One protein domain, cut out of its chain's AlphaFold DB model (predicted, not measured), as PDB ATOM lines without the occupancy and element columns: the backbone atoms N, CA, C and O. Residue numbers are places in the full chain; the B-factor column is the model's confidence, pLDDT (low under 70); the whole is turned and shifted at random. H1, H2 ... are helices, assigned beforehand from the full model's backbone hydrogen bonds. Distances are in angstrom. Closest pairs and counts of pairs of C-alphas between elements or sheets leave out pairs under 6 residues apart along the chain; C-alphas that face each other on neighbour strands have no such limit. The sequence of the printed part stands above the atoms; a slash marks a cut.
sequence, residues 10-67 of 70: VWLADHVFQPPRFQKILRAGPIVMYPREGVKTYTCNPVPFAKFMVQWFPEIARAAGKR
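What this domain is: This is residues 10 to 67 of the 70 residues of the protein "DUF771 domain-containing protein" of Schleiferilactobacillus harbinensis (UniProt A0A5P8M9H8). Two pairs of short helices are joined by a long loop: H1 and H2 meet at a corner, H3 and H4 fold back as a helical hairpin, and the loop, residues 29 to 45, runs out to Glu 37 and back. Its tip makes one end of the longest axis, and the stretch after H4 makes the other. The printed part has 58 residues with four named helices, in the order H1, H2, H3, H4, and no named strand; its class is all helix. It is compact, with a radius of gyration of the C-alphas of 11.7 A, yet elongated, spanning 37 by 21 by 20 A.

How they stand to each other: H1, residues 10 to 17, and H2, residues 20 to 28, touch only at the corner by their tight link; the closest C-alphas are those of Phe 17 and Gln 23, 6.1 A apart. They run the same way at a steep tilt of 69 degrees, only just short of about perpendicular. Within the long link that follows H2, residues 32 to 33 pair with residues 43 to 44, antiparallel. H3, residues 46 to 56, and H2 are near each other, with 6 pairs of C-alphas within 10 A. H4, residues 58 to 65, touches H3, the closest C-alphas being those of Val 54 and Ala 61, 5.2 A apart. This hairpin runs opposite ways at a tilt of 37 degrees, only just steep. H1 is apart from H3 and H4, and H2 is apart from H4. Every O i to N i+4 pair is within hydrogen-bond range in H1, H3 and H4, and 4 of 5 are in H2.

Where its parts are: H1 begins at C-alpha 10, (138.624, 98.115, 86.725), and is 9.6 A long from first to last C-alpha; H2 is 12.4 A. H3, the longest helix, measures 15.3 A from C-alpha 46 at (138.046, 96.765, 104.949). H4 measures 10.3 A and ends at C-alpha 65, (133.764, 109.166, 103.989).

The domain as a whole: The two C-alphas farthest apart are those of Glu 37 and Lys 66, 37.2 A. The printed part has no cut, and the link from H2 to H3, 17 residues, is long. The mean pLDDT of the printed part is 76.4; residue 29, residues 35 to 41 and residues 63 to 67 are under 70.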
ATOM      1  N   VAL A  10     137.558  97.981  87.727       79.69
ATOM      2  CA  VAL A  10     138.624  98.115  86.725       79.69
ATOM      3  C   VAL A  10     139.637  99.178  87.143       79.69
ATOM      4  O   VAL A  10     140.830  98.912  87.119       79.69
ATOM      5  N   TRP A  11     139.179 100.342  87.614       84.56
ATOM      6  CA  TRP A  11     140.068 101.401  88.098       84.56
ATOM      7  C   TRP A  11     140.892 100.943  89.307       84.56
ATOM      8  O   TRP A  11     142.097 101.171  89.368       84.56
ATOM      9  N   LEU A  12     140.262 100.237  90.255       81.06
ATOM     10  CA  LEU A  12     140.979  99.646  91.390       81.06
ATOM     11  C   LEU A  12     142.012  98.612  90.932       81.06
ATOM     12  O   LEU A  12     143.110  98.565  91.481       81.06
ATOM     13  N   ALA A  13     141.693  97.801  89.924       81.38
ATOM     14  CA  ALA A  13     142.662  96.875  89.360       81.38
ATOM     15  C   ALA A  13     143.862  97.623  88.769       81.38
ATOM     16  O   ALA A  13     144.980  97.368  89.201       81.38
ATOM     17  N   ASP A  14     143.633  98.586  87.883       83.19
ATOM     18  CA  ASP A  14     144.687  99.281  87.134       83.19
ATOM     19  C   ASP A  14     145.574 100.178  88.020       83.19
ATOM     20  O   ASP A  14     146.800 100.157  87.930       83.19
ATOM     21  N   HIS A  15     144.970 100.900  88.971       84.38
ATOM     22  CA  HIS A  15     145.671 101.905  89.777       84.38
ATOM     23  C   HIS A  15     146.056 101.445  91.189       84.38
ATOM     24  O   HIS A  15     146.909 102.080  91.817       84.38
ATOM     25  N   VAL A  16     145.459 100.364  91.706       84.62
ATOM     26  CA  VAL A  16     145.715  99.871  93.072       84.62
ATOM     27  C   VAL A  16     146.288  98.456  93.074       84.62
ATOM     28  O   VAL A  16     147.337  98.239  93.679       84.62
ATOM     29  N   PHE A  17     145.648  97.493  92.403       81.75
ATOM     30  CA  PHE A  17     146.036  96.076  92.495       81.75
ATOM     31  C   PHE A  17     147.143  95.657  91.519       81.75
ATOM     32  O   PHE A  17     147.942  94.786  91.848       81.75
ATOM     33  N   GLN A  18     147.211  96.245  90.329       81.31
ATOM     34  CA  GLN A  18     148.214  95.934  89.312       81.31
ATOM     35  C   GLN A  18     149.560  96.638  89.518       81.31
ATOM     36  O   GLN A  18     150.578  95.995  89.247       81.31
ATOM     37  N   PRO A  19     149.650  97.877  90.044       85.38
ATOM     38  CA  PRO A  19     150.936  98.548  90.165       85.38
ATOM     39  C   PRO A  19     151.891  97.788  91.099       85.38
ATOM     40  O   PRO A  19     151.574  97.591  92.278       85.38
ATOM     41  N   PRO A  20     153.096  97.405  90.635       82.19
ATOM     42  CA  PRO A  20     154.013  96.553  91.401       82.19
ATOM     43  C   PRO A  20     154.471  97.203  92.715       82.19
ATOM     44  O   PRO A  20     154.719  96.507  93.703       82.19
ATOM     45  N   ARG A  21     154.501  98.544  92.766       84.38
ATOM     46  CA  ARG A  21     154.761  99.316  93.992       84.38
ATOM     47  C   ARG A  21     153.741  99.027  95.098       84.38
ATOM     48  O   ARG A  21     154.112  98.903  96.261       84.38
ATOM     49  N   PHE A  22     152.469  98.881  94.734       84.44
ATOM     50  CA  PHE A  22     151.380  98.648  95.674       84.44
ATOM     51  C   PHE A  22     151.184  97.169  95.939       84.44
ATOM     52  O   PHE A  22     150.919  96.813  97.077       84.44
ATOM     53  N   GLN A  23     151.425  96.291  94.964       81.69
ATOM     54  CA  GLN A  23     151.355  94.846  95.184       81.69
ATOM     55  C   GLN A  23     152.194  94.387  96.380       81.69
ATOM     56  O   GLN A  23     151.694  93.626  97.207       81.69
ATOM     57  N   LYS A  24     153.434  94.882  96.515       81.56
ATOM     58  CA  LYS A  24     154.285  94.562  97.673       81.56
ATOM     59  C   LYS A  24     153.641  94.996  98.992       81.56
ATOM     60  O   LYS A  24     153.576  94.201  99.921       81.56
ATOM     61  N   ILE A  25     153.112  96.217  99.054       83.38
ATOM     62  CA  ILE A  25     152.479  96.781 100.259       83.38
ATOM     63  C   ILE A  25     151.186  96.028 100.601       83.38
ATOM     64  O   ILE A  25     150.960  95.630 101.742       83.38
ATOM     65  N   LEU A  26     150.351  95.786  99.590       82.69
ATOM     66  CA  LEU A  26     149.053  95.140  99.729       82.69
ATOM     67  C   LEU A  26     149.184  93.670 100.151       82.69
ATOM     68  O   LEU A  26     148.350  93.192 100.921       82.69
ATOM     69  N   ARG A  27     150.235  92.978  99.682       79.00
ATOM     70  CA  ARG A  27     150.574  91.602 100.085       79.00
ATOM     71  C   ARG A  27     151.256  91.531 101.452       79.00
ATOM     72  O   ARG A  27     151.015  90.574 102.174       79.00
ATOM     73  N   ALA A  28     152.081  92.518 101.808       79.25
ATOM     74  CA  ALA A  28     152.788  92.542 103.090       79.25
ATOM     75  C   ALA A  28     151.856  92.798 104.288       79.25
ATOM     76  O   ALA A  28     152.082  92.250 105.361       79.25
ATOM     77  N   GLY A  29     150.818  93.630 104.117       67.88
ATOM     78  CA  GLY A  29     149.912  94.059 105.193       67.88
ATOM     79  C   GLY A  29     148.581  93.295 105.308       67.88
ATOM     80  O   GLY A  29     147.615  93.867 105.810       67.88
ATOM     81  N   PRO A  30     148.504  92.029 104.862       71.38
ATOM     82  CA  PRO A  30     147.261  91.335 104.459       71.38
ATOM     83  C   PRO A  30     146.093  92.228 103.997       71.38
ATOM     84  O   PRO A  30     144.932  92.012 104.358       71.38
ATOM     85  N   ILE A  31     146.390  93.268 103.215       80.81
ATOM     86  CA  ILE A  31     145.414  94.305 102.857       80.81
ATOM     87  C   ILE A  31     144.491  93.782 101.759       80.81
ATOM     88  O   ILE A  31     143.278  93.983 101.810       80.81
ATOM     89  N   VAL A  32     145.074  93.091 100.778       77.69
ATOM     90  CA  VAL A  32     144.375  92.445  99.666       77.69
ATOM     91  C   VAL A  32     144.825  90.992  99.607       77.69
ATOM     92  O   VAL A  32     146.005  90.702  99.416       77.69
ATOM     93  N   MET A  33     143.874  90.077  99.743       75.06
ATOM     94  CA  MET A  33     144.051  88.682  99.377       75.06
ATOM     95  C   MET A  33     143.893  88.550  97.867       75.06
ATOM     96  O   MET A  33     142.820  88.780  97.302       75.06
ATOM     97  N   TYR A  34     145.000  88.184  97.227       70.44
ATOM     98  CA  TYR A  34     145.017  87.844  95.816       70.44
ATOM     99  C   TYR A  34     144.394  86.460  95.644       70.44
ATOM    100  O   TYR A  34     144.726  85.550  96.413       70.44
ATOM    101  N   PRO A  35     143.501  86.285  94.661       67.69
ATOM    102  CA  PRO A  35     142.964  84.973  94.374       67.69
ATOM    103  C   PRO A  35     144.093  84.008  93.994       67.69
ATOM    104  O   PRO A  35     145.030  84.380  93.285       67.69
ATOM    105  N   ARG A  36     144.002  82.763  94.474       63.94
ATOM    106  CA  ARG A  36     144.810  81.657  93.939       63.94
ATOM    107  C   ARG A  36     144.219  81.194  92.608       63.94
ATOM    108  O   ARG A  36     143.087  81.548  92.274       63.94
ATOM    109  N   GLU A  37     144.998  80.411  91.868       55.22
ATOM    110  CA  GLU A  37     144.619  79.824  90.581       55.22
ATOM    111  C   GLU A  37     143.185  79.254  90.635       55.22
ATOM    112  O   GLU A  37     142.872  78.427  91.489       55.22
ATOM    113  N   GLY A  38     142.290  79.781  89.789       61.75
ATOM    114  CA  GLY A  38     140.870  79.395  89.725       61.75
ATOM    115  C   GLY A  38     139.859  80.355  90.377       61.75
ATOM    116  O   GLY A  38     138.665  80.236  90.108       61.75
ATOM    117  N   VAL A  39     140.285  81.345  91.172       57.03
ATOM    118  CA  VAL A  39     139.378  82.334  91.792       57.03
ATOM    119  C   VAL A  39     139.461  83.677  91.048       57.03
ATOM    120  O   VAL A  39     140.541  84.169  90.748       57.03
ATOM    121  N   LYS A  40     138.316  84.292  90.715       60.44
ATOM    122  CA  LYS A  40     138.252  85.536  89.906       60.44
ATOM    123  C   LYS A  40     138.101  86.825  90.721       60.44
ATOM    124  O   LYS A  40     137.947  87.900  90.146       60.44
ATOM    125  N   THR A  41     138.113  86.746  92.048       65.00
ATOM    126  CA  THR A  41     137.761  87.869  92.925       65.00
ATOM    127  C   THR A  41     138.878  88.211  93.902       65.00
ATOM    128  O   THR A  41     139.410  87.351  94.598       65.00
ATOM    129  N   TYR A  42     139.216  89.501  93.964       72.50
ATOM    130  CA  TYR A  42     140.078  90.068  94.997       72.50
ATOM    131  C   TYR A  42     139.261  90.299  96.266       72.50
ATOM    132  O   TYR A  42     138.215  90.952  96.226       72.50
ATOM    133  N   THR A  43     139.762  89.811  97.395       75.81
ATOM    134  CA  THR A  43     139.164  90.077  98.706       75.81
ATOM    135  C   THR A  43     140.053  91.071  99.424       75.81
ATOM    136  O   THR A  43     141.221  90.777  99.652       75.81
ATOM    137  N   CYS A  44     139.540  92.241  99.801       78.50
ATOM    138  CA  CYS A  44     140.331  93.193 100.580       78.50
ATOM    139  C   CYS A  44     139.773  93.378 101.987       78.50
ATOM    140  O   CYS A  44     138.562  93.392 102.210       78.50
ATOM    141  N   ASN A  45     140.690  93.528 102.939       80.44
ATOM    142  CA  ASN A  45     140.355  93.748 104.330       80.44
ATOM    143  C   ASN A  45     139.896  95.200 104.520       80.44
ATOM    144  O   ASN A  45     140.668  96.121 104.244       80.44
ATOM    145  N   PRO A  46     138.670  95.445 105.008       75.19
ATOM    146  CA  PRO A  46     138.046  96.765 104.949       75.19
ATOM    147  C   PRO A  46     138.811  97.841 105.732       75.19
ATOM    148  O   PRO A  46     138.966  98.952 105.234       75.19
ATOM    149  N   VAL A  47     139.327  97.521 106.921       79.50
ATOM    150  CA  VAL A  47     140.051  98.471 107.788       79.50
ATOM    151  C   VAL A  47     141.435  98.848 107.234       79.50
ATOM    152  O   VAL A  47     141.684 100.038 107.026       79.50
ATOM    153  N   PRO A  48     142.352  97.899 106.954       82.31
ATOM    154  CA  PRO A  48     143.661  98.243 106.404       82.31
ATOM    155  C   PRO A  48     143.564  98.789 104.975       82.31
ATOM    156  O   PRO A  48     144.338  99.675 104.619       82.31
ATOM    157  N   PHE A  49     142.592  98.337 104.172       83.19
ATOM    158  CA  PHE A  49     142.385  98.879 102.829       83.19
ATOM    159  C   PHE A  49     141.898 100.329 102.879       83.19
ATOM    160  O   PHE A  49     142.374 101.156 102.107       83.19
ATOM    161  N   ALA A  50     141.026 100.676 103.831       81.25
ATOM    162  CA  ALA A  50     140.627 102.063 104.035       81.25
ATOM    163  C   ALA A  50     141.805 102.957 104.430       81.25
ATOM    164  O   ALA A  50     141.965 104.023 103.841       81.25
ATOM    165  N   LYS A  51     142.673 102.507 105.345       83.81
ATOM    166  CA  LYS A  51     143.899 103.246 105.695       83.81
ATOM    167  C   LYS A  51     144.823 103.429 104.490       83.81
ATOM    168  O   LYS A  51     145.307 104.532 104.262       83.81
ATOM    169  N   PHE A  52     145.015 102.377 103.692       86.44
ATOM    170  CA  PHE A  52     145.804 102.442 102.462       86.44
ATOM    171  C   PHE A  52     145.233 103.469 101.472       86.44
ATOM    172  O   PHE A  52     145.969 104.314 100.964       86.44
ATOM    173  N   MET A  53     143.916 103.441 101.243       85.44
ATOM    174  CA  MET A  53     143.238 104.392 100.361       85.44
ATOM    175  C   MET A  53     143.340 105.828 100.886       85.44
ATOM    176  O   MET A  53     143.561 106.729 100.095       85.44
ATOM    177  N   VAL A  54     143.248 106.063 102.198       84.75
ATOM    178  CA  VAL A  54     143.450 107.406 102.781       84.75
ATOM    179  C   VAL A  54     144.881 107.905 102.569       84.75
ATOM    180  O   VAL A  54     145.077 109.083 102.289       84.75
ATOM    181  N   GLN A  55     145.873 107.022 102.681       87.06
ATOM    182  CA  GLN A  55     147.285 107.387 102.568       87.06
ATOM    183  C   GLN A  55     147.712 107.686 101.125       87.06
ATOM    184  O   GLN A  55     148.457 108.634 100.894       87.06
ATOM    185  N   TRP A  56     147.259 106.879 100.162       85.19
ATOM    186  CA  TRP A  56     147.706 106.964  98.765       85.19
ATOM    187  C   TRP A  56     146.706 107.647  97.832       85.19
ATOM    188  O   TRP A  56     147.102 108.196  96.809       85.19
ATOM    189  N   PHE A  57     145.420 107.627  98.184       86.44
ATOM    190  CA  PHE A  57     144.320 108.182  97.393       86.44
ATOM    191  C   PHE A  57     143.366 109.009  98.276       86.44
ATOM    192  O   PHE A  57     142.163 108.715  98.345       86.44
ATOM    193  N   PRO A  58     143.874 110.044  98.976       81.88
ATOM    194  CA  PRO A  58     143.107 110.786  99.975       81.88
ATOM    195  C   PRO A  58     141.835 111.419  99.404       81.88
ATOM    196  O   PRO A  58     140.827 111.483 100.102       81.88
ATOM    197  N   GLU A  59     141.839 111.852  98.142       81.25
ATOM    198  CA  GLU A  59     140.663 112.438  97.485       81.25
ATOM    199  C   GLU A  59     139.527 111.421  97.312       81.25
ATOM    200  O   GLU A  59     138.372 111.702  97.635       81.25
ATOM    201  N   ILE A  60     139.873 110.199  96.903       80.25
ATOM    202  CA  ILE A  60     138.925 109.094  96.720       80.25
ATOM    203  C   ILE A  60     138.414 108.607  98.082       80.25
ATOM    204  O   ILE A  60     137.226 108.335  98.256       80.25
ATOM    205  N   ALA A  61     139.295 108.543  99.082       77.12
ATOM    206  CA  ALA A  61     138.917 108.174 100.441       77.12
ATOM    207  C   ALA A  61     138.035 109.234 101.126       77.12
ATOM    208  O   ALA A  61     137.101 108.885 101.847       77.12
ATOM    209  N   ARG A  62     138.274 110.527 100.875       71.56
ATOM    210  CA  ARG A  62     137.415 111.622 101.359       71.56
ATOM    211  C   ARG A  62     136.028 111.578 100.725       71.56
ATOM    212  O   ARG A  62     135.045 111.780 101.434       71.56
ATOM    213  N   ALA A  63     135.939 111.284  99.428       66.31
ATOM    214  CA  ALA A  63     134.658 111.092  98.747       66.31
ATOM    215  C   ALA A  63     133.872 109.897  99.320       66.31
ATOM    216  O   ALA A  63     132.650 109.970  99.432       66.31
ATOM    217  N   ALA A  64     134.571 108.842  99.751       65.62
ATOM    218  CA  ALA A  64     133.977 107.686 100.421       65.62
ATOM    219  C   ALA A  64     133.434 107.998 101.828       65.62
ATOM    220  O   ALA A  64     132.384 107.485 102.204       65.62
ATOM    221  N   GLY A  65     134.142 108.825 102.610       58.28
ATOM    222  CA  GLY A  65     133.764 109.166 103.989       58.28
ATOM    223  C   GLY A  65     132.686 110.248 104.113       58.28
ATOM    224  O   GLY A  65     131.937 110.254 105.083       58.28
ATOM    225  N   LYS A  66     132.553 111.146 103.128       52.44
ATOM    226  CA  LYS A  66     131.622 112.294 103.178       52.44
ATOM    227  C   LYS A  66     130.127 111.947 103.090       52.44
ATOM    228  O   LYS A  66     129.310 112.856 103.171       52.44
ATOM    229  N   ARG A  67     129.752 110.683 102.873       50.44
ATOM    230  CA  ARG A  67     128.352 110.273 102.649       50.44
ATOM    231  C   ARG A  67     127.778 109.298 103.680       50.44
ATOM    232  O   ARG A  67     126.643 108.881 103.501       50.44
TER     233      ARG A  67